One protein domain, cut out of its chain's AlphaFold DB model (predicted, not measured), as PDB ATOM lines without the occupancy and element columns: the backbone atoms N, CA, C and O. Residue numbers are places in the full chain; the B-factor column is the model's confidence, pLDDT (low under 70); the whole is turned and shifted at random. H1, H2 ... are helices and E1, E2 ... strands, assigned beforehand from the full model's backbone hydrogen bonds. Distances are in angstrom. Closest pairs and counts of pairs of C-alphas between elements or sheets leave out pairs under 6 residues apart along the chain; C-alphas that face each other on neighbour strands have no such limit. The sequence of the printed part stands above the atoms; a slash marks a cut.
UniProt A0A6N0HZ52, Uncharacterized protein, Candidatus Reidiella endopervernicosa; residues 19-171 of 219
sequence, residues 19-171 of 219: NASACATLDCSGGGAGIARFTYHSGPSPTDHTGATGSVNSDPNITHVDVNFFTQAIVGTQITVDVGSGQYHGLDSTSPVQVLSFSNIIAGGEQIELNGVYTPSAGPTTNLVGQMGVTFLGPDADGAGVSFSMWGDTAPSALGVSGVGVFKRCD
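This is residues 19 to 171 of the 219 residues of an uncharacterized protein of Candidatus Reidiella endopervernicosa (UniProt A0A6N0HZ52). The domain is a closed barrel of eight strands, E1 and E3 to E9, with the short strand E2 paired onto E4 beside the ring. Two short helices, H1 and H2, are outside the barrel wall. The printed part has 153 residues, with two named helices and nine named strands in the order H1 E1 E2 E3 E4 E5 H2 E6 E7 E8 E9. The neighbour strands are antiparallel and the class is mostly strand. The whole is compact, with a radius of gyration of the C-alphas of 15.1 A and spans of 42 by 31 by 25 A.

H1, residues 20 to 23, is on the barrel, outside it, at a height over the sheet of 7.1 A. E1, residues 35 to 42, has E3, residues 64 to 68, on one side, with N 36 and O 67 2.8 A apart, and E9, residues 160 to 170, on the other side, with N 168 and O 39 2.9 A apart. E2, residues 54 to 56, is beside residues 81 to 83 of E4, residues 73 to 83; N 55 and O 82 are 2.8 A apart. E3 and E4 form a hairpin, with N 66 and O 76 2.8 A apart. E3, E4 and E5, residues 86 to 92, are a meander, each strand the antiparallel neighbour of the one before; N 81 and O 88 are 2.8 A apart. H2, residues 102 to 108, is outside the barrel, over E7, residues 126 to 137, and across the strands at 72 degrees to E7 on the local plane. The closest C-alphas of H2 and E7, those of Ile 106 and Thr 135, are 6.9 A apart. Every O i to N i+4 pair of H2 is within hydrogen-bond range, while H1 is too short for such a pair. E6, residues 112 to 120, pairs with E5, with N 89 and O 117 2.9 A apart. A second meander is E6, E7, E8, residues 143 to 152, and E9; N 114 and O 130, N 133 and O 147, and N 146 and O 165 are each 2.8 A apart.

H1 begins at C-alpha 20, (-48.288, -24.789, -22.327). From first to last C-alpha, E4 measures 30.5 A, E7 33.8 A, E8 29.6 A and E9 29.0 A. E9 bends by 58 degrees at residue 166 and ends at C-alpha 170, (-45.584, -21.025, -19.082).

The C-alphas of Gly 123 and Pro 139, the two farthest apart, are 46.1 A apart. The printed part has no cut. The links H1 to E1 and E1 to E2 are long. The mean pLDDT of the printed part is 75.6; residues 19 to 34 and 93 to 109 are among those under 70.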
ATOM      1  N   ASN A  19     -46.996 -24.018 -26.660       37.44
ATOM      2  CA  ASN A  19     -47.313 -25.292 -26.014       37.44
ATOM      3  C   ASN A  19     -47.091 -25.222 -24.491       37.44
ATOM      4  O   ASN A  19     -46.057 -25.644 -23.967       37.44
ATOM      5  N   ALA A  20     -48.130 -24.773 -23.783       38.62
ATOM      6  CA  ALA A  20     -48.288 -24.789 -22.327       38.62
ATOM      7  C   ALA A  20     -48.116 -26.189 -21.689       38.62
ATOM      8  O   ALA A  20     -48.022 -26.324 -20.469       38.62
ATOM      9  N   SER A  21     -48.045 -27.257 -22.494       38.50
ATOM     10  CA  SER A  21     -47.932 -28.645 -22.032       38.50
ATOM     11  C   SER A  21     -46.596 -28.987 -21.365       38.50
ATOM     12  O   SER A  21     -46.538 -29.970 -20.630       38.50
ATOM     13  N   ALA A  22     -45.533 -28.197 -21.566       38.84
ATOM     14  CA  ALA A  22     -44.275 -28.369 -20.822       38.84
ATOM     15  C   ALA A  22     -44.425 -28.049 -19.320       38.84
ATOM     16  O   ALA A  22     -43.575 -28.422 -18.518       38.84
ATOM     17  N   CYS A  23     -45.529 -27.395 -18.945       41.91
ATOM     18  CA  CYS A  23     -45.835 -26.933 -17.597       41.91
ATOM     19  C   CYS A  23     -47.134 -27.542 -17.043       41.91
ATOM     20  O   CYS A  23     -47.696 -27.018 -16.087       41.91
ATOM     21  N   ALA A  24     -47.589 -28.679 -17.589       38.53
ATOM     22  CA  ALA A  24     -48.833 -29.353 -17.187       38.53
ATOM     23  C   ALA A  24     -48.911 -29.727 -15.688       38.53
ATOM     24  O   ALA A  24     -49.994 -30.023 -15.188       38.53
ATOM     25  N   THR A  25     -47.781 -29.718 -14.974       38.31
ATOM     26  CA  THR A  25     -47.660 -30.038 -13.542       38.31
ATOM     27  C   THR A  25     -47.159 -28.882 -12.677       38.31
ATOM     28  O   THR A  25     -46.980 -29.067 -11.475       38.31
ATOM     29  N   LEU A  26     -46.903 -27.705 -13.250       39.84
ATOM     30  CA  LEU A  26     -46.552 -26.533 -12.457       39.84
ATOM     31  C   LEU A  26     -47.819 -25.899 -11.899       39.84
ATOM     32  O   LEU A  26     -48.670 -25.416 -12.647       39.84
ATOM     33  N   ASP A  27     -47.905 -25.848 -10.575       39.25
ATOM     34  CA  ASP A  27     -48.850 -24.978  -9.896       39.25
ATOM     35  C   ASP A  27     -48.391 -23.517 -10.044       39.25
ATOM     36  O   ASP A  27     -47.768 -22.928  -9.165       39.25
ATOM     37  N   CYS A  28     -48.670 -22.924 -11.205       40.66
ATOM     38  CA  CYS A  28     -48.409 -21.511 -11.468       40.66
ATOM     39  C   CYS A  28     -49.390 -20.580 -10.710       40.66
ATOM     40  O   CYS A  28     -49.358 -19.367 -10.921       40.66
ATOM     41  N   SER A  29     -50.266 -21.099  -9.829       38.75
ATOM     42  CA  SER A  29     -51.288 -20.314  -9.109       38.75
ATOM     43  C   SER A  29     -50.732 -19.335  -8.064       38.75
ATOM     44  O   SER A  29     -51.471 -18.485  -7.570       38.75
ATOM     45  N   GLY A  30     -49.433 -19.409  -7.755       36.19
ATOM     46  CA  GLY A  30     -48.751 -18.476  -6.849       36.19
ATOM     47  C   GLY A  30     -48.340 -17.141  -7.484       36.19
ATOM     48  O   GLY A  30     -47.970 -16.215  -6.761       36.19
ATOM     49  N   GLY A  31     -48.394 -17.019  -8.816       37.97
ATOM     50  CA  GLY A  31     -48.076 -15.781  -9.523       37.97
ATOM     51  C   GLY A  31     -49.255 -14.815  -9.467       37.97
ATOM     52  O   GLY A  31     -50.319 -15.102 -10.012       37.97
ATOM     53  N   GLY A  32     -49.082 -13.663  -8.816       42.53
ATOM     54  CA  GLY A  32     -50.063 -12.579  -8.881       42.53
ATOM     55  C   GLY A  32     -50.464 -12.274 -10.331       42.53
ATOM     56  O   GLY A  32     -49.669 -12.455 -11.254       42.53
ATOM     57  N   ALA A  33     -51.709 -11.837 -10.541       49.69
ATOM     58  CA  ALA A  33     -52.245 -11.532 -11.868       49.69
ATOM     59  C   ALA A  33     -51.238 -10.742 -12.737       49.69
ATOM     60  O   ALA A  33     -50.760  -9.685 -12.329       49.69
ATOM     61  N   GLY A  34     -50.927 -11.256 -13.933       57.50
ATOM     62  CA  GLY A  34     -50.031 -10.600 -14.897       57.50
ATOM     63  C   GLY A  34     -48.558 -11.023 -14.851       57.50
ATOM     64  O   GLY A  34     -47.769 -10.471 -15.621       57.50
ATOM     65  N   ILE A  35     -48.179 -11.984 -13.999       72.69
ATOM     66  CA  ILE A  35     -46.840 -12.591 -14.006       72.69
ATOM     67  C   ILE A  35     -46.843 -13.854 -14.871       72.69
ATOM     68  O   ILE A  35     -47.629 -14.766 -14.625       72.69
ATOM     69  N   ALA A  36     -45.948 -13.919 -15.856       75.88
ATOM     70  CA  ALA A  36     -45.663 -15.132 -16.616       75.88
ATOM     71  C   ALA A  36     -44.295 -15.691 -16.230       75.88
ATOM     72  O   ALA A  36     -43.333 -14.937 -16.059       75.88
ATOM     73  N   ARG A  37     -44.206 -17.020 -16.151       81.56
ATOM     74  CA  ARG A  37     -42.958 -17.731 -15.882       81.56
ATOM     75  C   ARG A  37     -42.388 -18.290 -17.174       81.56
ATOM     76  O   ARG A  37     -43.082 -18.986 -17.901       81.56
ATOM     77  N   PHE A  38     -41.117 -18.043 -17.439       83.62
ATOM     78  CA  PHE A  38     -40.369 -18.632 -18.542       83.62
ATOM     79  C   PHE A  38     -39.488 -19.747 -17.992       83.62
ATOM     80  O   PHE A  38     -38.702 -19.502 -17.083       83.62
ATOM     81  N   THR A  39     -39.601 -20.960 -18.524       84.44
ATOM     82  CA  THR A  39     -38.899 -22.150 -18.016       84.44
ATOM     83  C   THR A  39     -37.936 -22.684 -19.064       84.44
ATOM     84  O   THR A  39     -38.198 -22.581 -20.265       84.44
ATOM     85  N   TYR A  40     -36.797 -23.229 -18.631       84.44
ATOM     86  CA  TYR A  40     -35.802 -23.747 -19.568       84.44
ATOM     87  C   TYR A  40     -36.390 -24.880 -20.415       84.44
ATOM     88  O   TYR A  40     -36.921 -25.857 -19.888       84.44
ATOM     89  N   HIS A  41     -36.268 -24.761 -21.737       84.31
ATOM     90  CA  HIS A  41     -36.733 -25.777 -22.671       84.31
ATOM     91  C   HIS A  41     -35.578 -26.508 -23.352       84.31
ATOM     92  O   HIS A  41     -35.557 -27.739 -23.376       84.31
ATOM     93  N   SER A  42     -34.648 -25.765 -23.951       82.81
ATOM     94  CA  SER A  42     -33.547 -26.337 -24.725       82.81
ATOM     95  C   SER A  42     -32.393 -25.353 -24.881       82.81
ATOM     96  O   SER A  42     -32.550 -24.153 -24.685       82.81
ATOM     97  N   GLY A  43     -31.219 -25.852 -25.247       83.62
ATOM     98  CA  GLY A  43     -30.023 -25.042 -25.443       83.62
ATOM     99  C   GLY A  43     -28.784 -25.918 -25.616       83.62
ATOM    100  O   GLY A  43     -28.842 -27.119 -25.330       83.62
ATOM    101  N   PRO A  44     -27.667 -25.351 -26.099       86.81
ATOM    102  CA  PRO A  44     -26.368 -26.007 -26.038       86.81
ATOM    103  C   PRO A  44     -25.975 -26.320 -24.590       86.81
ATOM    104  O   PRO A  44     -26.355 -25.602 -23.663       86.81
ATOM    105  N   SER A  45     -25.162 -27.359 -24.400       92.31
ATOM    106  CA  SER A  45     -24.611 -27.668 -23.082       92.31
ATOM    107  C   SER A  45     -23.799 -26.485 -22.533       92.31
ATOM    108  O   SER A  45     -22.896 -26.003 -23.225       92.31
ATOM    109  N   PRO A  46     -24.071 -26.024 -21.297       92.81
ATOM    110  CA  PRO A  46     -23.223 -25.044 -20.635       92.81
ATOM    111  C   PRO A  46     -21.823 -25.617 -20.419       92.81
ATOM    112  O   PRO A  46     -21.647 -26.834 -20.351       92.81
ATOM    113  N   THR A  47     -20.834 -24.736 -20.318       92.75
ATOM    114  CA  THR A  47     -19.425 -25.110 -20.164       92.75
ATOM    115  C   THR A  47     -18.820 -24.386 -18.968       92.75
ATOM    116  O   THR A  47     -19.066 -23.189 -18.777       92.75
ATOM    117  N   ASP A  48     -18.048 -25.105 -18.156       92.06
ATOM    118  CA  ASP A  48     -17.306 -24.520 -17.042       92.06
ATOM    119  C   ASP A  48     -15.908 -24.014 -17.443       92.06
ATOM    120  O   ASP A  48     -15.441 -24.181 -18.569       92.06
ATOM    121  N   HIS A  49     -15.224 -23.386 -16.492       87.56
ATOM    122  CA  HIS A  49     -13.857 -22.881 -16.632       87.56
ATOM    123  C   HIS A  49     -12.809 -23.933 -17.056       87.56
ATOM    124  O   HIS A  49     -11.740 -23.554 -17.535       87.56
ATOM    125  N   THR A  50     -13.076 -25.233 -16.879       88.75
ATOM    126  CA  THR A  50     -12.186 -26.325 -17.314       88.75
ATOM    127  C   THR A  50     -12.465 -26.784 -18.744       88.75
ATOM    128  O   THR A  50     -11.700 -27.573 -19.298       88.75
ATOM    129  N   GLY A  51     -13.551 -26.298 -19.352       89.06
ATOM    130  CA  GLY A  51     -14.064 -26.798 -20.622       89.06
ATOM    131  C   GLY A  51     -14.993 -28.005 -20.471       89.06
ATOM    132  O   GLY A  51     -15.393 -28.583 -21.482       89.06
ATOM    133  N   ALA A  52     -15.349 -28.405 -19.246       90.56
ATOM    134  CA  ALA A  52     -16.298 -29.485 -19.030       90.56
ATOM    135  C   ALA A  52     -17.712 -29.018 -19.386       90.56
ATOM    136  O   ALA A  52     -18.161 -27.949 -18.968       90.56
ATOM    137  N   THR A  53     -18.419 -29.834 -20.163       93.94
ATOM    138  CA  THR A  53     -19.808 -29.578 -20.540       93.94
ATOM    139  C   THR A  53     -20.768 -30.147 -19.507       93.94
ATOM    140  O   THR A  53     -20.521 -31.216 -18.946       93.94
ATOM    141  N   GLY A  54     -21.897 -29.478 -19.318       92.56
ATOM    142  CA  GLY A  54     -22.951 -29.901 -18.407       92.56
ATOM    143  C   GLY A  54     -24.347 -29.845 -19.013       92.56
ATOM    144  O   GLY A  54     -24.537 -29.916 -20.232       92.56
ATOM    145  N   SER A  55     -25.330 -29.680 -18.139       93.00
ATOM    146  CA  SER A  55     -26.732 -29.481 -18.480       93.00
ATOM    147  C   SER A  55     -27.343 -28.389 -17.615       93.00
ATOM    148  O   SER A  55     -27.040 -28.269 -16.431       93.00
ATOM    149  N   VAL A  56     -28.244 -27.609 -18.203       90.88
ATOM    150  CA  VAL A  56     -29.145 -26.756 -17.429       90.88
ATOM    151  C   VAL A  56     -30.217 -27.649 -16.812       90.88
ATOM    152  O   VAL A  56     -30.802 -28.482 -17.509       90.88
ATOM    153  N   ASN A  57     -30.477 -27.482 -15.519       86.38
ATOM    154  CA  ASN A  57     -31.563 -28.191 -14.864       86.38
ATOM    155  C   ASN A  57     -32.898 -27.633 -15.369       86.38
ATOM    156  O   ASN A  57     -33.163 -26.441 -15.226       86.38
ATOM    157  N   SER A  58     -33.719 -28.480 -15.983       81.44
ATOM    158  CA  SER A  58     -34.976 -28.071 -16.613       81.44
ATOM    159  C   SER A  58     -36.166 -28.035 -15.657       81.44
ATOM    160  O   SER A  58     -37.285 -27.826 -16.119       81.44
ATOM    161  N   ASP A  59     -35.976 -28.290 -14.356       77.94
ATOM    162  CA  ASP A  59     -37.071 -28.172 -13.399       77.94
ATOM    163  C   ASP A  59     -37.504 -26.695 -13.300       77.94
ATOM    164  O   ASP A  59     -36.721 -25.810 -12.928       77.94
ATOM    165  N   PRO A  60     -38.763 -26.408 -13.644       72.62
ATOM    166  CA  PRO A  60     -39.271 -25.051 -13.730       72.62
ATOM    167  C   PRO A  60     -39.395 -24.321 -12.385       72.62
ATOM    168  O   PRO A  60     -39.601 -23.108 -12.372       72.62
ATOM    169  N   ASN A  61     -39.278 -25.020 -11.255       72.81
ATOM    170  CA  ASN A  61     -39.223 -24.394  -9.935       72.81
ATOM    171  C   ASN A  61     -37.823 -23.895  -9.568       72.81
ATOM    172  O   ASN A  61     -37.707 -23.116  -8.628       72.81
ATOM    173  N   ILE A  62     -36.782 -24.330 -10.288       74.94
ATOM    174  CA  ILE A  62     -35.377 -24.017  -9.974       74.94
ATOM    175  C   ILE A  62     -34.591 -23.390 -11.126       74.94
ATOM    176  O   ILE A  62     -33.514 -22.843 -10.890       74.94
ATOM    177  N   THR A  63     -35.116 -23.432 -12.351       85.38
ATOM    178  CA  THR A  63     -34.581 -22.676 -13.488       85.38
ATOM    179  C   THR A  63     -35.708 -21.966 -14.231       85.38
ATOM    180  O   THR A  63     -36.432 -22.573 -15.026       85.38
ATOM    181  N   HIS A  64     -35.852 -20.668 -13.976       84.81
ATOM    182  CA  HIS A  64     -36.905 -19.844 -14.556       84.81
ATOM    183  C   HIS A  64     -36.577 -18.344 -14.571       84.81
ATOM    184  O   HIS A  64     -35.707 -17.860 -13.848       84.81
ATOM    185  N   VAL A  65     -37.327 -17.607 -15.390       86.19
ATOM    186  CA  VAL A  65     -37.393 -16.140 -15.401       86.19
ATOM    187  C   VAL A  65     -38.857 -15.736 -15.260       86.19
ATOM    188  O   VAL A  65     -39.681 -16.114 -16.086       86.19
ATOM    189  N   ASP A  66     -39.185 -14.965 -14.232       81.38
ATOM    190  CA  ASP A  66     -40.530 -14.467 -13.966       81.38
ATOM    191  C   ASP A  66     -40.652 -13.017 -14.424       81.38
ATOM    192  O   ASP A  66     -39.853 -12.152 -14.058       81.38
ATOM    193  N   VAL A  67     -41.677 -12.742 -15.226       78.62
ATOM    194  CA  VAL A  67     -41.898 -11.436 -15.845       78.62
ATOM    195  C   VAL A  67     -43.297 -10.959 -15.520       78.62
ATOM    196  O   VAL A  67     -44.283 -11.607 -15.861       78.62
ATOM    197  N   ASN A  68     -43.394  -9.790 -14.902       74.25
ATOM    198  CA  ASN A  68     -44.645  -9.077 -14.738       74.25
ATOM    199  C   ASN A  68     -44.898  -8.200 -15.970       74.25
ATOM    200  O   ASN A  68     -44.250  -7.170 -16.167       74.25
ATOM    201  N   PHE A  69     -45.864  -8.594 -16.798       73.00
ATOM    202  CA  PHE A  69     -46.226  -7.855 -18.008       73.00
ATOM    203  C   PHE A  69     -47.032  -6.584 -17.727       73.00
ATOM    204  O   PHE A  69     -47.032  -5.676 -18.556       73.00
ATOM    205  N   PHE A  70     -47.679  -6.482 -16.562       67.69
ATOM    206  CA  PHE A  70     -48.396  -5.271 -16.162       67.69
ATOM    207  C   PHE A  70     -47.422  -4.150 -15.788       67.69
ATOM    208  O   PHE A  70     -47.542  -3.031 -16.281       67.69
ATOM    209  N   THR A  71     -46.426  -4.456 -14.954       68.06
ATOM    210  CA  THR A  71     -45.393  -3.487 -14.546       68.06
ATOM    211  C   THR A  71     -44.212  -3.420 -15.511       68.06
ATOM    212  O   THR A  71     -43.308  -2.609 -15.326       68.06
ATOM    213  N   GLN A  72     -44.222  -4.264 -16.540       72.31
ATOM    214  CA  GLN A  72     -43.148  -4.428 -17.507       72.31
ATOM    215  C   GLN A  72     -41.784  -4.690 -16.871       72.31
ATOM    216  O   GLN A  72     -40.801  -4.036 -17.227       72.31
ATOM    217  N   ALA A  73     -41.719  -5.632 -15.932       73.31
ATOM    218  CA  ALA A  73     -40.512  -5.900 -15.163       73.31
ATOM    219  C   ALA A  73     -40.203  -7.388 -15.015       73.31
ATOM    220  O   ALA A  73     -41.113  -8.208 -14.912       73.31
ATOM    221  N   ILE A  74     -38.916  -7.718 -14.953       79.62
ATOM    222  CA  ILE A  74     -38.462  -9.008 -14.441       79.62
ATOM    223  C   ILE A  74     -38.580  -8.954 -12.920       79.62
ATOM    224  O   ILE A  74     -38.157  -7.984 -12.295       79.62
ATOM    225  N   VAL A  75     -39.238  -9.960 -12.353       76.12
ATOM    226  CA  VAL A  75     -39.589 -10.033 -10.926       76.12
ATOM    227  C   VAL A  75     -39.066 -11.304 -10.253       76.12
ATOM    228  O   VAL A  75     -39.380 -11.576  -9.098       76.12
ATOM    229  N   GLY A  76     -38.280 -12.098 -10.971       79.56
ATOM    230  CA  GLY A  76     -37.612 -13.263 -10.420       79.56
ATOM    231  C   GLY A  76     -36.735 -13.922 -11.465       79.56
ATOM    232  O   GLY A  76     -37.131 -14.063 -12.620       79.56
ATOM    233  N   THR A  77     -35.539 -14.337 -11.069       84.00
ATOM    234  CA  THR A  77     -34.675 -15.159 -11.914       84.00
ATOM    235  C   THR A  77     -33.962 -16.204 -11.086       84.00
ATOM    236  O   THR A  77     -33.385 -15.888 -10.044       84.00
ATOM    237  N   GLN A  78     -33.948 -17.428 -11.595       87.62
ATOM    238  CA  GLN A  78     -33.194 -18.531 -11.029       87.62
ATOM    239  C   GLN A  78     -32.618 -19.386 -12.153       87.62
ATOM    240  O   GLN A  78     -33.313 -19.691 -13.121       87.62
ATOM    241  N   ILE A  79     -31.349 -19.770 -12.045       89.94
ATOM    242  CA  ILE A  79     -30.683 -20.666 -12.992       89.94
ATOM    243  C   ILE A  79     -29.898 -21.714 -12.221       89.94
ATOM    244  O   ILE A  79     -29.048 -21.378 -11.398       89.94
ATOM    245  N   THR A  80     -30.140 -22.985 -12.533       92.12
ATOM    246  CA  THR A  80     -29.359 -24.107 -12.010       92.12
ATOM    247  C   THR A  80     -28.672 -24.851 -13.149       92.12
ATOM    248  O   THR A  80     -29.299 -25.201 -14.150       92.12
ATOM    249  N   VAL A  81     -27.374 -25.101 -12.997       93.31
ATOM    250  CA  VAL A  81     -26.534 -25.764 -13.995       93.31
ATOM    251  C   VAL A  81     -25.691 -26.844 -13.341       93.31
ATOM    252  O   VAL A  81     -24.931 -26.570 -12.418       93.31
ATOM    253  N   ASP A  82     -25.772 -28.056 -13.871       93.12
ATOM    254  CA  ASP A  82     -24.998 -29.207 -13.422       93.12
ATOM    255  C   ASP A  82     -23.840 -29.440 -14.400       93.12
ATOM    256  O   ASP A  82     -24.074 -29.672 -15.586       93.12
ATOM    257  N   VAL A  83     -22.589 -29.376 -13.932       91.44
ATOM    258  CA  VAL A  83     -21.390 -29.672 -14.739       91.44
ATOM    259  C   VAL A  83     -20.507 -30.652 -13.979       91.44
ATOM    260  O   VAL A  83     -20.090 -30.396 -12.848       91.44
ATOM    261  N   GLY A  84     -20.193 -31.785 -14.613       86.00
ATOM    262  CA  GLY A  84     -19.424 -32.847 -13.972       86.00
ATOM    263  C   GLY A  84     -20.111 -33.326 -12.693       86.00
ATOM    264  O   GLY A  84     -21.224 -33.841 -12.740       86.00
ATOM    265  N   SER A  85     -19.440 -33.164 -11.551       81.06
ATOM    266  CA  SER A  85     -19.975 -33.525 -10.236       81.06
ATOM    267  C   SER A  85     -20.362 -32.314  -9.377       81.06
ATOM    268  O   SER A  85     -20.591 -32.465  -8.181       81.06
ATOM    269  N   GLY A  86     -20.405 -31.111  -9.950       87.88
ATOM    270  CA  GLY A  86     -20.767 -29.888  -9.242       87.88
ATOM    271  C   GLY A  86     -22.014 -29.226  -9.815       87.88
ATOM    272  O   GLY A  86     -22.319 -29.354 -11.001       87.88
ATOM    273  N   GLN A  87     -22.716 -28.488  -8.961       92.25
ATOM    274  CA  GLN A  87     -23.901 -27.719  -9.320       92.25
ATOM    275  C   GLN A  87     -23.650 -26.230  -9.094       92.25
ATOM    276  O   GLN A  87     -23.205 -25.819  -8.024       92.25
ATOM    277  N   TYR A  88     -23.956 -25.421 -10.097       91.25
ATOM    278  CA  TYR A  88     -23.937 -23.967 -10.050       91.25
ATOM    279  C   TYR A  88     -25.372 -23.474  -9.933       91.25
ATOM    280  O   TYR A  88     -26.202 -23.756 -10.797       91.25
ATOM    281  N   HIS A  89     -25.659 -22.724  -8.878       88.94
ATOM    282  CA  HIS A  89     -26.977 -22.166  -8.623       88.94
ATOM    283  C   HIS A  89     -26.894 -20.647  -8.569       88.94
ATOM    284  O   HIS A  89     -26.138 -20.117  -7.764       88.94
ATOM    285  N   GLY A  90     -27.640 -19.955  -9.426       81.81
ATOM    286  CA  GLY A  90     -27.718 -18.498  -9.487       81.81
ATOM    287  C   GLY A  90     -29.139 -18.002  -9.248       81.81
ATOM    288  O   GLY A  90     -30.101 -18.580  -9.754       81.81
ATOM    289  N   LEU A  91     -29.256 -16.920  -8.490       82.06
ATOM    290  CA  LEU A  91     -30.481 -16.203  -8.141       82.06
ATOM    291  C   LEU A  91     -30.282 -14.720  -8.462       82.06
ATOM    292  O   LEU A  91     -29.141 -14.264  -8.480       82.06
ATOM    293  N   ASP A  92     -31.360 -13.961  -8.667       72.38
ATOM    294  CA  ASP A  92     -31.276 -12.488  -8.686       72.38
ATOM    295  C   ASP A  92     -30.514 -11.996  -7.439       72.38
ATOM    296  O   ASP A  92     -30.803 -12.410  -6.310       72.38
ATOM    297  N   SER A  93     -29.498 -11.155  -7.663       55.69
ATOM    298  CA  SER A  93     -28.557 -10.684  -6.646       55.69
ATOM    299  C   SER A  93     -29.207  -9.877  -5.519       55.69
ATOM    300  O   SER A  93     -28.646  -9.771  -4.423       55.69
ATOM    301  N   THR A  94     -30.400  -9.333  -5.744       54.00
ATOM    302  CA  THR A  94     -31.059  -8.447  -4.791       54.00
ATOM    303  C   THR A  94     -32.317  -9.083  -4.222       54.00
ATOM    304  O   THR A  94     -33.320  -9.271  -4.895       54.00
ATOM    305  N   SER A  95     -32.275  -9.407  -2.930       41.06
ATOM    306  CA  SER A  95     -33.475  -9.667  -2.139       41.06
ATOM    307  C   SER A  95     -33.783  -8.416  -1.302       41.06
ATOM    308  O   SER A  95     -32.943  -8.041  -0.479       41.06
ATOM    309  N   PRO A  96     -34.963  -7.782  -1.441       46.69
ATOM    310  CA  PRO A  96     -36.073  -8.178  -2.302       46.69
ATOM    311  C   PRO A  96     -35.834  -7.768  -3.766       46.69
ATOM    312  O   PRO A  96     -35.405  -6.647  -4.019       46.69
ATOM    313  N   VAL A  97     -36.132  -8.712  -4.664       52.16
ATOM    314  CA  VAL A  97     -36.117  -8.688  -6.139       52.16
ATOM    315  C   VAL A  97     -35.871  -7.315  -6.772       52.16
ATOM    316  O   VAL A  97     -36.678  -6.393  -6.601       52.16
ATOM    317  N   GLN A  98     -34.835  -7.198  -7.605       50.69
ATOM    318  CA  GLN A  98     -34.663  -6.020  -8.443       50.69
ATOM    319  C   GLN A  98     -35.779  -6.005  -9.491       50.69
ATOM    320  O   GLN A  98     -35.844  -6.836 -10.392       50.69
ATOM    321  N   VAL A  99     -36.671  -5.021  -9.388       54.22
ATOM    322  CA  VAL A  99     -37.692  -4.768 -10.409       54.22
ATOM    323  C   VAL A  99     -37.009  -4.085 -11.592       54.22
ATOM    324  O   VAL A  99     -37.042  -2.862 -11.738       54.22
ATOM    325  N   LEU A 100     -36.345  -4.874 -12.434       55.81
ATOM    326  CA  LEU A 100     -35.744  -4.375 -13.665       55.81
ATOM    327  C   LEU A 100     -36.816  -4.293 -14.738       55.81
ATOM    328  O   LEU A 100     -37.372  -5.313 -15.149       55.81
ATOM    329  N   SER A 101     -37.106  -3.080 -15.222       53.12
ATOM    330  CA  SER A 101     -38.007  -2.953 -16.365       53.12
ATOM    331  C   SER A 101     -37.401  -3.662 -17.573       53.12
ATOM    332  O   SER A 101     -36.277  -3.355 -17.974       53.12
ATOM    333  N   PHE A 102     -38.155  -4.563 -18.204       63.47
ATOM    334  CA  PHE A 102     -37.656  -5.254 -19.388       63.47
ATOM    335  C   PHE A 102     -37.420  -4.286 -20.554       63.47
ATOM    336  O   PHE A 102     -36.588  -4.560 -21.413       63.47
ATOM    337  N   SER A 103     -38.121  -3.143 -20.589       57.69
ATOM    338  CA  SER A 103     -37.894  -2.108 -21.602       57.69
ATOM    339  C   SER A 103     -36.468  -1.559 -21.520       57.69
ATOM    340  O   SER A 103     -35.821  -1.396 -22.549       57.69
ATOM    341  N   ASN A 104     -35.943  -1.387 -20.305       52.91
ATOM    342  CA  ASN A 104     -34.574  -0.939 -20.065       52.91
ATOM    343  C   ASN A 104     -33.556  -2.051 -20.338       52.91
ATOM    344  O   ASN A 104     -32.521  -1.777 -20.936       52.91
ATOM    345  N   ILE A 105     -33.867  -3.306 -19.988       59.44
ATOM    346  CA  ILE A 105     -33.021  -4.466 -20.325       59.44
ATOM    347  C   ILE A 105     -32.843  -4.577 -21.845       59.44
ATOM    348  O   ILE A 105     -31.721  -4.671 -22.338       59.44
ATOM    349  N   ILE A 106     -33.938  -4.493 -22.603       59.78
ATOM    350  CA  ILE A 106     -33.915  -4.628 -24.065       59.78
ATOM    351  C   ILE A 106     -33.320  -3.384 -24.738       59.78
ATOM    352  O   ILE A 106     -32.553  -3.515 -25.690       59.78
ATOM    353  N   ALA A 107     -33.656  -2.176 -24.271       51.03
ATOM    354  CA  ALA A 107     -33.188  -0.933 -24.888       51.03
ATOM    355  C   ALA A 107     -31.736  -0.585 -24.525       51.03
ATOM    356  O   ALA A 107     -31.045   0.040 -25.330       51.03
ATOM    357  N   GLY A 108     -31.279  -0.974 -23.333       57.31
ATOM    358  CA  GLY A 108     -29.942  -0.674 -22.818       57.31
ATOM    359  C   GLY A 108     -28.933  -1.812 -22.970       57.31
ATOM    360  O   GLY A 108     -27.734  -1.565 -22.884       57.31
ATOM    361  N   GLY A 109     -29.384  -3.048 -23.220       60.97
ATOM    362  CA  GLY A 109     -28.514  -4.225 -23.124       60.97
ATOM    363  C   GLY A 109     -28.045  -4.489 -21.689       60.97
ATOM    364  O   GLY A 109     -26.994  -5.098 -21.495       60.97
ATOM    365  N   GLU A 110     -28.805  -3.995 -20.710       72.62
ATOM    366  CA  GLU A 110     -28.530  -4.171 -19.286       72.62
ATOM    367  C   GLU A 110     -28.623  -5.653 -18.915       72.62
ATOM    368  O   GLU A 110     -29.465  -6.394 -19.432       72.62
ATOM    369  N   GLN A 111     -27.742  -6.090 -18.022       78.88
ATOM    370  CA  GLN A 111     -27.701  -7.466 -17.543       78.88
ATOM    371  C   GLN A 111     -28.320  -7.560 -16.153       78.88
ATOM    372  O   GLN A 111     -28.196  -6.653 -15.336       78.88
ATOM    373  N   ILE A 112     -28.977  -8.681 -15.890       83.50
ATOM    374  CA  ILE A 112     -29.500  -9.036 -14.576       83.50
ATOM    375  C   ILE A 112     -28.333  -9.595 -13.774       83.50
ATOM    376  O   ILE A 112     -27.716 -10.581 -14.183       83.50
ATOM    377  N   GLU A 113     -28.013  -8.970 -12.653       85.75
ATOM    378  CA  GLU A 113     -26.990  -9.476 -11.746       85.75
ATOM    379  C   GLU A 113     -27.473 -10.744 -11.036       85.75
ATOM    380  O   GLU A 113     -28.619 -10.844 -10.595       85.75
ATOM    381  N   LEU A 114     -26.573 -11.713 -10.905       85.44
ATOM    382  CA  LEU A 114     -26.815 -12.958 -10.196       85.44
ATOM    383  C   LEU A 114     -25.918 -13.048  -8.968       85.44
ATOM    384  O   LEU A 114     -24.712 -12.830  -9.069       85.44
ATOM    385  N   ASN A 115     -26.489 -13.468  -7.847       85.75
ATOM    386  CA  ASN A 115     -25.745 -14.021  -6.721       85.75
ATOM    387  C   ASN A 115     -26.044 -15.511  -6.630       85.75
ATOM    388  O   ASN A 115     -27.172 -15.953  -6.843       85.75
ATOM    389  N   GLY A 116     -25.030 -16.306  -6.324       86.19
ATOM    390  CA  GLY A 116     -25.158 -17.745  -6.422       86.19
ATOM    391  C   GLY A 116     -24.218 -18.525  -5.530       86.19
ATOM    392  O   GLY A 116     -23.430 -17.977  -4.762       86.19
ATOM    393  N   VAL A 117     -24.309 -19.841  -5.659       88.69
ATOM    394  CA  VAL A 117     -23.474 -20.802  -4.951       88.69
ATOM    395  C   VAL A 117     -23.079 -21.922  -5.907       88.69
ATOM    396  O   VAL A 117     -23.909 -22.476  -6.624       88.69
ATOM    397  N   TYR A 118     -21.801 -22.280  -5.894       90.94
ATOM    398  CA  TYR A 118     -21.303 -23.528  -6.450       90.94
ATOM    399  C   TYR A 118     -21.233 -24.584  -5.346       90.94
ATOM    400  O   TYR A 118     -20.597 -24.366  -4.311       90.94
ATOM    401  N   THR A 119     -21.863 -25.733  -5.576       91.38
ATOM    402  CA  THR A 119     -21.876 -26.885  -4.672       91.38
ATOM    403  C   THR A 119     -21.194 -28.071  -5.353       91.38
ATOM    404  O   THR A 119     -21.787 -28.678  -6.246       91.38
ATOM    405  N   PRO A 120     -19.953 -28.426  -4.975       90.12
ATOM    406  CA  PRO A 120     -19.307 -29.626  -5.491       90.12
ATOM    407  C   PRO A 120     -19.904 -30.893  -4.853       90.12
ATOM    408  O   PRO A 120     -20.408 -30.858  -3.733       90.12
ATOM    409  N   SER A 121     -19.755 -32.048  -5.508       85.75
ATOM    410  CA  SER A 121     -20.120 -33.361  -4.942       85.75
ATOM    411  C   SER A 121     -19.368 -33.708  -3.656       85.75
ATOM    412  O   SER A 121     -19.819 -34.538  -2.870       85.75
ATOM    413  N   ALA A 122     -18.183 -33.125  -3.475       83.69
ATOM    414  CA  ALA A 122     -17.363 -33.269  -2.288       83.69
ATOM    415  C   ALA A 122     -16.580 -31.973  -2.054       83.69
ATOM    416  O   ALA A 122     -15.900 -31.488  -2.957       83.69
ATOM    417  N   GLY A 123     -16.654 -31.439  -0.836       84.44
ATOM    418  CA  GLY A 123     -15.966 -30.210  -0.444       84.44
ATOM    419  C   GLY A 123     -16.919 -29.075  -0.059       84.44
ATOM    420  O   GLY A 123     -18.132 -29.279   0.002       84.44
ATOM    421  N   PRO A 124     -16.368 -27.895   0.264       87.06
ATOM    422  CA  PRO A 124     -17.159 -26.744   0.669       87.06
ATOM    423  C   PRO A 124     -17.852 -26.085  -0.527       87.06
ATOM    424  O   PRO A 124     -17.361 -26.120  -1.657       87.06
ATOM    425  N   THR A 125     -18.975 -25.431  -0.252       88.88
ATOM    426  CA  THR A 125     -19.640 -24.543  -1.204       88.88
ATOM    427  C   THR A 125     -18.827 -23.266  -1.422       88.88
ATOM    428  O   THR A 125     -18.053 -22.846  -0.559       88.88
ATOM    429  N   THR A 126     -18.983 -22.644  -2.589       89.06
ATOM    430  CA  THR A 126     -18.318 -21.379  -2.939       89.06
ATOM    431  C   THR A 126     -19.344 -20.362  -3.415       89.06
ATOM    432  O   THR A 126     -20.180 -20.693  -4.249       89.06
ATOM    433  N   ASN A 127     -19.272 -19.126  -2.916       90.06
ATOM    434  CA  ASN A 127     -20.133 -18.043  -3.389       90.06
ATOM    435  C   ASN A 127     -19.782 -17.665  -4.832       90.06
ATOM    436  O   ASN A 127     -18.606 -17.581  -5.202       90.06
ATOM    437  N   LEU A 128     -20.817 -17.413  -5.621       87.81
ATOM    438  CA  LEU A 128     -20.729 -16.963  -6.998       87.81
ATOM    439  C   LEU A 128     -21.367 -15.585  -7.133       87.81
ATOM    440  O   LEU A 128     -22.375 -15.292  -6.493       87.81
ATOM    441  N   VAL A 129     -20.826 -14.803  -8.053       89.94
ATOM    442  CA  VAL A 129     -21.510 -13.675  -8.682       89.94
ATOM    443  C   VAL A 129     -21.667 -13.982 -10.165       89.94
ATOM    444  O   VAL A 129     -20.968 -14.833 -10.717       89.94
ATOM    445  N   GLY A 130     -22.604 -13.332 -10.833       88.31
ATOM    446  CA  GLY A 130     -22.863 -13.603 -12.233       88.31
ATOM    447  C   GLY A 130     -23.740 -12.565 -12.893       88.31
ATOM    448  O   GLY A 130     -24.153 -11.582 -12.285       88.31
ATOM    449  N   GLN A 131     -24.010 -12.802 -14.167       88.75
ATOM    450  CA  GLN A 131     -24.819 -11.943 -15.015       88.75
ATOM    451  C   GLN A 131     -25.676 -12.794 -15.949       88.75
ATOM    452  O   GLN A 131     -25.223 -13.820 -16.470       88.75
ATOM    453  N   MET A 132     -26.904 -12.344 -16.187       87.12
ATOM    454  CA  MET A 132     -27.852 -12.928 -17.127       87.12
ATOM    455  C   MET A 132     -28.355 -11.868 -18.109       87.12
ATOM    456  O   MET A 132     -28.699 -10.755 -17.729       87.12
ATOM    457  N   GLY A 133     -28.432 -12.229 -19.385       85.25
ATOM    458  CA  GLY A 133     -29.117 -11.464 -20.421       85.25
ATOM    459  C   GLY A 133     -30.371 -12.202 -20.870       85.25
ATOM    460  O   GLY A 133     -30.337 -13.422 -21.035       85.25
ATOM    461  N   VAL A 134     -31.459 -11.465 -21.090       83.62
ATOM    462  CA  VAL A 134     -32.749 -12.009 -21.538       83.62
ATOM    463  C   VAL A 134     -33.206 -11.264 -22.789       83.62
ATOM    464  O   VAL A 134     -33.138 -10.041 -22.863       83.62
ATOM    465  N   THR A 135     -33.673 -12.000 -23.791       81.62
ATOM    466  CA  THR A 135     -34.252 -11.460 -25.026       81.62
ATOM    467  C   THR A 135     -35.543 -12.198 -25.336       81.62
ATOM    468  O   THR A 135     -35.521 -13.409 -25.534       81.62
ATOM    469  N   PHE A 136     -36.672 -11.494 -25.396       80.50
ATOM    470  CA  PHE A 136     -37.948 -12.129 -25.728       80.50
ATOM    471  C   PHE A 136     -38.032 -12.518 -27.204       80.50
ATOM    472  O   PHE A 136     -37.530 -11.820 -28.086       80.50
ATOM    473  N   LEU A 137     -38.681 -13.650 -27.448       73.62
ATOM    474  CA  LEU A 137     -38.880 -14.264 -28.750       73.62
ATOM    475  C   LEU A 137     -40.383 -14.351 -29.032       73.62
ATOM    476  O   LEU A 137     -41.167 -14.671 -28.140       73.62
ATOM    477  N   GLY A 138     -40.770 -14.113 -30.284       64.06
ATOM    478  CA  GLY A 138     -42.173 -14.118 -30.704       64.06
ATOM    479  C   GLY A 138     -42.883 -12.773 -30.487       64.06
ATOM    480  O   GLY A 138     -42.387 -11.915 -29.753       64.06
ATOM    481  N   PRO A 139     -44.020 -12.551 -31.168       56.25
ATOM    482  CA  PRO A 139     -44.758 -11.288 -31.118       56.25
ATOM    483  C   PRO A 139     -45.319 -10.969 -29.725       56.25
ATOM    484  O   PRO A 139     -45.414  -9.793 -29.384       56.25
ATOM    485  N   ASP A 140     -45.619 -11.997 -28.926       63.78
ATOM    486  CA  ASP A 140     -46.252 -11.870 -27.609       63.78
ATOM    487  C   ASP A 140     -45.338 -12.361 -26.470       63.78
ATOM    488  O   ASP A 140     -45.800 -12.700 -25.379       63.78
ATOM    489  N   ALA A 141     -44.021 -12.382 -26.721       73.00
ATOM    490  CA  ALA A 141     -43.025 -12.962 -25.820       73.00
ATOM    491  C   ALA A 141     -43.373 -14.417 -25.446       73.00
ATOM    492  O   ALA A 141     -43.400 -14.785 -24.276       73.00
ATOM    493  N   ASP A 142     -43.646 -15.247 -26.456       65.50
ATOM    494  CA  ASP A 142     -43.977 -16.673 -26.302       65.50
ATOM    495  C   ASP A 142     -42.781 -17.497 -25.789       65.50
ATOM    496  O   ASP A 142     -42.921 -18.592 -25.241       65.50
ATOM    497  N   GLY A 143     -41.571 -16.959 -25.946       71.88
ATOM    498  CA  GLY A 143     -40.354 -17.513 -25.376       71.88
ATOM    499  C   GLY A 143     -39.327 -16.438 -25.053       71.88
ATOM    500  O   GLY A 143     -39.527 -15.249 -25.305       71.88
ATOM    501  N   ALA A 144     -38.197 -16.867 -24.508       81.62
ATOM    502  CA  ALA A 144     -37.055 -16.012 -24.240       81.62
ATOM    503  C   ALA A 144     -35.747 -16.738 -24.569       81.62
ATOM    504  O   ALA A 144     -35.551 -17.888 -24.190       81.62
ATOM    505  N   GLY A 145     -34.838 -16.068 -25.267       84.12
ATOM    506  CA  GLY A 145     -33.431 -16.440 -25.310       84.12
ATOM    507  C   GLY A 145     -32.736 -15.892 -24.070       84.12
ATOM    508  O   GLY A 145     -32.870 -14.710 -23.756       84.12
ATOM    509  N   VAL A 146     -32.003 -16.745 -23.369       87.50
ATOM    510  CA  VAL A 146     -31.294 -16.402 -22.139       87.50
ATOM    511  C   VAL A 146     -29.829 -16.776 -22.292       87.50
ATOM    512  O   VAL A 146     -29.507 -17.893 -22.686       87.50
ATOM    513  N   SER A 147     -28.937 -15.851 -21.961       90.56
ATOM    514  CA  SER A 147     -27.508 -16.117 -21.790       90.56
ATOM    515  C   SER A 147     -27.130 -15.854 -20.347       90.56
ATOM    516  O   SER A 147     -27.585 -14.865 -19.782       90.56
ATOM    517  N   PHE A 148     -26.278 -16.682 -19.762       90.69
ATOM    518  CA  PHE A 148     -25.838 -16.491 -18.388       90.69
ATOM    519  C   PHE A 148     -24.364 -16.841 -18.219       90.69
ATOM    520  O   PHE A 148     -23.800 -17.667 -18.943       90.69
ATOM    521  N   SER A 149     -23.755 -16.224 -17.216       92.31
ATOM    522  CA  SER A 149     -22.423 -16.568 -16.739       92.31
ATOM    523  C   SER A 149     -22.339 -16.330 -15.239       92.31
ATOM    524  O   SER A 149     -22.913 -15.369 -14.736       92.31
ATOM    525  N   MET A 150     -21.653 -17.216 -14.528       92.12
ATOM    526  CA  MET A 150     -21.400 -17.113 -13.093       92.12
ATOM    527  C   MET A 150     -19.941 -17.453 -12.821       92.12
ATOM    528  O   MET A 150     -19.379 -18.326 -13.482       92.12
ATOM    529  N   TRP A 151     -19.328 -16.790 -11.849       92.62
ATOM    530  CA  TRP A 151     -17.946 -17.001 -11.439       92.62
ATOM    531  C   TRP A 151     -17.782 -16.775  -9.938       92.62
ATOM    532  O   TRP A 151     -18.584 -16.098  -9.302       92.62
ATOM    533  N   GLY A 152     -16.747 -17.377  -9.354       89.38
ATOM    534  CA  GLY A 152     -16.436 -17.191  -7.932       89.38
ATOM    535  C   GLY A 152     -16.286 -15.716  -7.535       89.38
ATOM    536  O   GLY A 152     -15.619 -14.945  -8.223       89.38
ATOM    537  N   ASP A 153     -16.880 -15.358  -6.397       85.88
ATOM    538  CA  ASP A 153     -16.969 -13.988  -5.853       85.88
ATOM    539  C   ASP A 153     -15.625 -13.427  -5.336       85.88
ATOM    540  O   ASP A 153     -15.480 -12.253  -5.005       85.88
ATOM    541  N   THR A 154     -14.579 -14.253  -5.283       81.56
ATOM    542  CA  THR A 154     -13.238 -13.816  -4.866       81.56
ATOM    543  C   THR A 154     -12.255 -13.913  -6.021       81.56
ATOM    544  O   THR A 154     -12.093 -14.961  -6.642       81.56
ATOM    545  N   ALA A 155     -11.582 -12.801  -6.320       70.38
ATOM    546  CA  ALA A 155     -10.530 -12.757  -7.327       70.38
ATOM    547  C   ALA A 155      -9.170 -13.184  -6.731       70.38
ATOM    548  O   ALA A 155      -8.831 -12.739  -5.631       70.38
ATOM    549  N   PRO A 156      -8.344 -13.962  -7.459       64.88
ATOM    550  CA  PRO A 156      -8.629 -14.591  -8.748       64.88
ATOM    551  C   PRO A 156      -9.543 -15.812  -8.579       64.88
ATOM    552  O   PRO A 156      -9.227 -16.728  -7.823       64.88
ATOM    553  N   SER A 157     -10.649 -15.847  -9.323       68.81
ATOM    554  CA  SER A 157     -11.537 -17.006  -9.324       68.81
ATOM    555  C   SER A 157     -11.158 -17.937 -10.464       68.81
ATOM    556  O   SER A 157     -11.197 -17.556 -11.633       68.81
ATOM    557  N   ALA A 158     -10.810 -19.170 -10.111       78.88
ATOM    558  CA  ALA A 158     -10.692 -20.258 -11.067       78.88
ATOM    559  C   ALA A 158     -12.028 -20.985 -11.264       78.88
ATOM    560  O   ALA A 158     -12.030 -22.005 -11.913       78.88
ATOM    561  N   LEU A 159     -13.147 -20.514 -10.702       89.31
ATOM    562  CA  LEU A 159     -14.452 -21.160 -10.828       89.31
ATOM    563  C   LEU A 159     -15.381 -20.308 -11.678       89.31
ATOM    564  O   LEU A 159     -15.546 -19.113 -11.421       89.31
ATOM    565  N   GLY A 160     -16.044 -20.944 -12.635       90.94
ATOM    566  CA  GLY A 160     -17.112 -20.315 -13.388       90.94
ATOM    567  C   GLY A 160     -17.797 -21.261 -14.357       90.94
ATOM    568  O   GLY A 160     -17.257 -22.315 -14.695       90.94
ATOM    569  N   VAL A 161     -18.986 -20.854 -14.784       93.44
ATOM    570  CA  VAL A 161     -19.825 -21.543 -15.760       93.44
ATOM    571  C   VAL A 161     -20.517 -20.526 -16.652       93.44
ATOM    572  O   VAL A 161     -20.875 -19.434 -16.210       93.44
ATOM    573  N   SER A 162     -20.720 -20.884 -17.914       94.62
ATOM    574  CA  SER A 162     -21.482 -20.074 -18.860       94.62
ATOM    575  C   SER A 162     -22.362 -20.947 -19.740       94.62
ATOM    576  O   SER A 162     -22.056 -22.116 -19.989       94.62
ATOM    577  N   GLY A 163     -23.466 -20.381 -20.207       91.88
ATOM    578  CA  GLY A 163     -24.391 -21.090 -21.071       91.88
ATOM    579  C   GLY A 163     -25.413 -20.177 -21.718       91.88
ATOM    580  O   GLY A 163     -25.535 -18.992 -21.396       91.88
ATOM    581  N   VAL A 164     -26.147 -20.761 -22.660       90.12
ATOM    582  CA  VAL A 164     -27.269 -20.120 -23.342       90.12
ATOM    583  C   VAL A 164     -28.422 -21.109 -23.442       90.12
ATOM    584  O   VAL A 164     -28.208 -22.314 -23.554       90.12
ATOM    585  N   GLY A 165     -29.647 -20.607 -23.403       85.25
ATOM    586  CA  GLY A 165     -30.846 -21.428 -23.439       85.25
ATOM    587  C   GLY A 165     -32.032 -20.690 -24.032       85.25
ATOM    588  O   GLY A 165     -32.121 -19.467 -23.987       85.25
ATOM    589  N   VAL A 166     -32.956 -21.459 -24.583       84.44
ATOM    590  CA  VAL A 166     -34.294 -21.033 -24.957       84.44
ATOM    591  C   VAL A 166     -35.235 -21.448 -23.841       84.44
ATOM    592  O   VAL A 166     -35.297 -22.614 -23.442       84.44
ATOM    593  N   PHE A 167     -35.977 -20.471 -23.352       86.00
ATOM    594  CA  PHE A 167     -36.980 -20.615 -22.325       86.00
ATOM    595  C   PHE A 167     -38.354 -20.462 -22.964       86.00
ATOM    596  O   PHE A 167     -38.561 -19.597 -23.818       86.00
ATOM    597  N   LYS A 168     -39.293 -21.317 -22.574       79.69
ATOM    598  CA  LYS A 168     -40.680 -21.260 -23.034       79.69
ATOM    599  C   LYS A 168     -41.539 -20.568 -22.000       79.69
ATOM    600  O   LYS A 168     -41.358 -20.787 -20.804       79.69
ATOM    601  N   ARG A 169     -42.476 -19.749 -22.467       76.94
ATOM    602  CA  ARG A 169     -43.470 -19.141 -21.600       76.94
ATOM    603  C   ARG A 169     -44.426 -20.216 -21.093       76.94
ATOM    604  O   ARG A 169     -45.013 -20.973 -21.859       76.94
ATOM    605  N   CYS A 170     -44.576 -20.263 -19.784       70.38
ATOM    606  CA  CYS A 170     -45.584 -21.025 -19.082       70.38
ATOM    607  C   CYS A 170     -46.577 -20.033 -18.509       70.38
ATOM    608  O   CYS A 170     -46.385 -19.462 -17.433       70.38
ATOM    609  N   ASP A 171     -47.633 -19.802 -19.279       57.09
ATOM    610  CA  ASP A 171     -48.781 -19.073 -18.786       57.09
ATOM    611  C   ASP A 171     -49.486 -19.925 -17.738       57.09
ATOM    612  O   ASP A 171     -49.812 -21.095 -17.963       57.09
TER     613      ASP A 171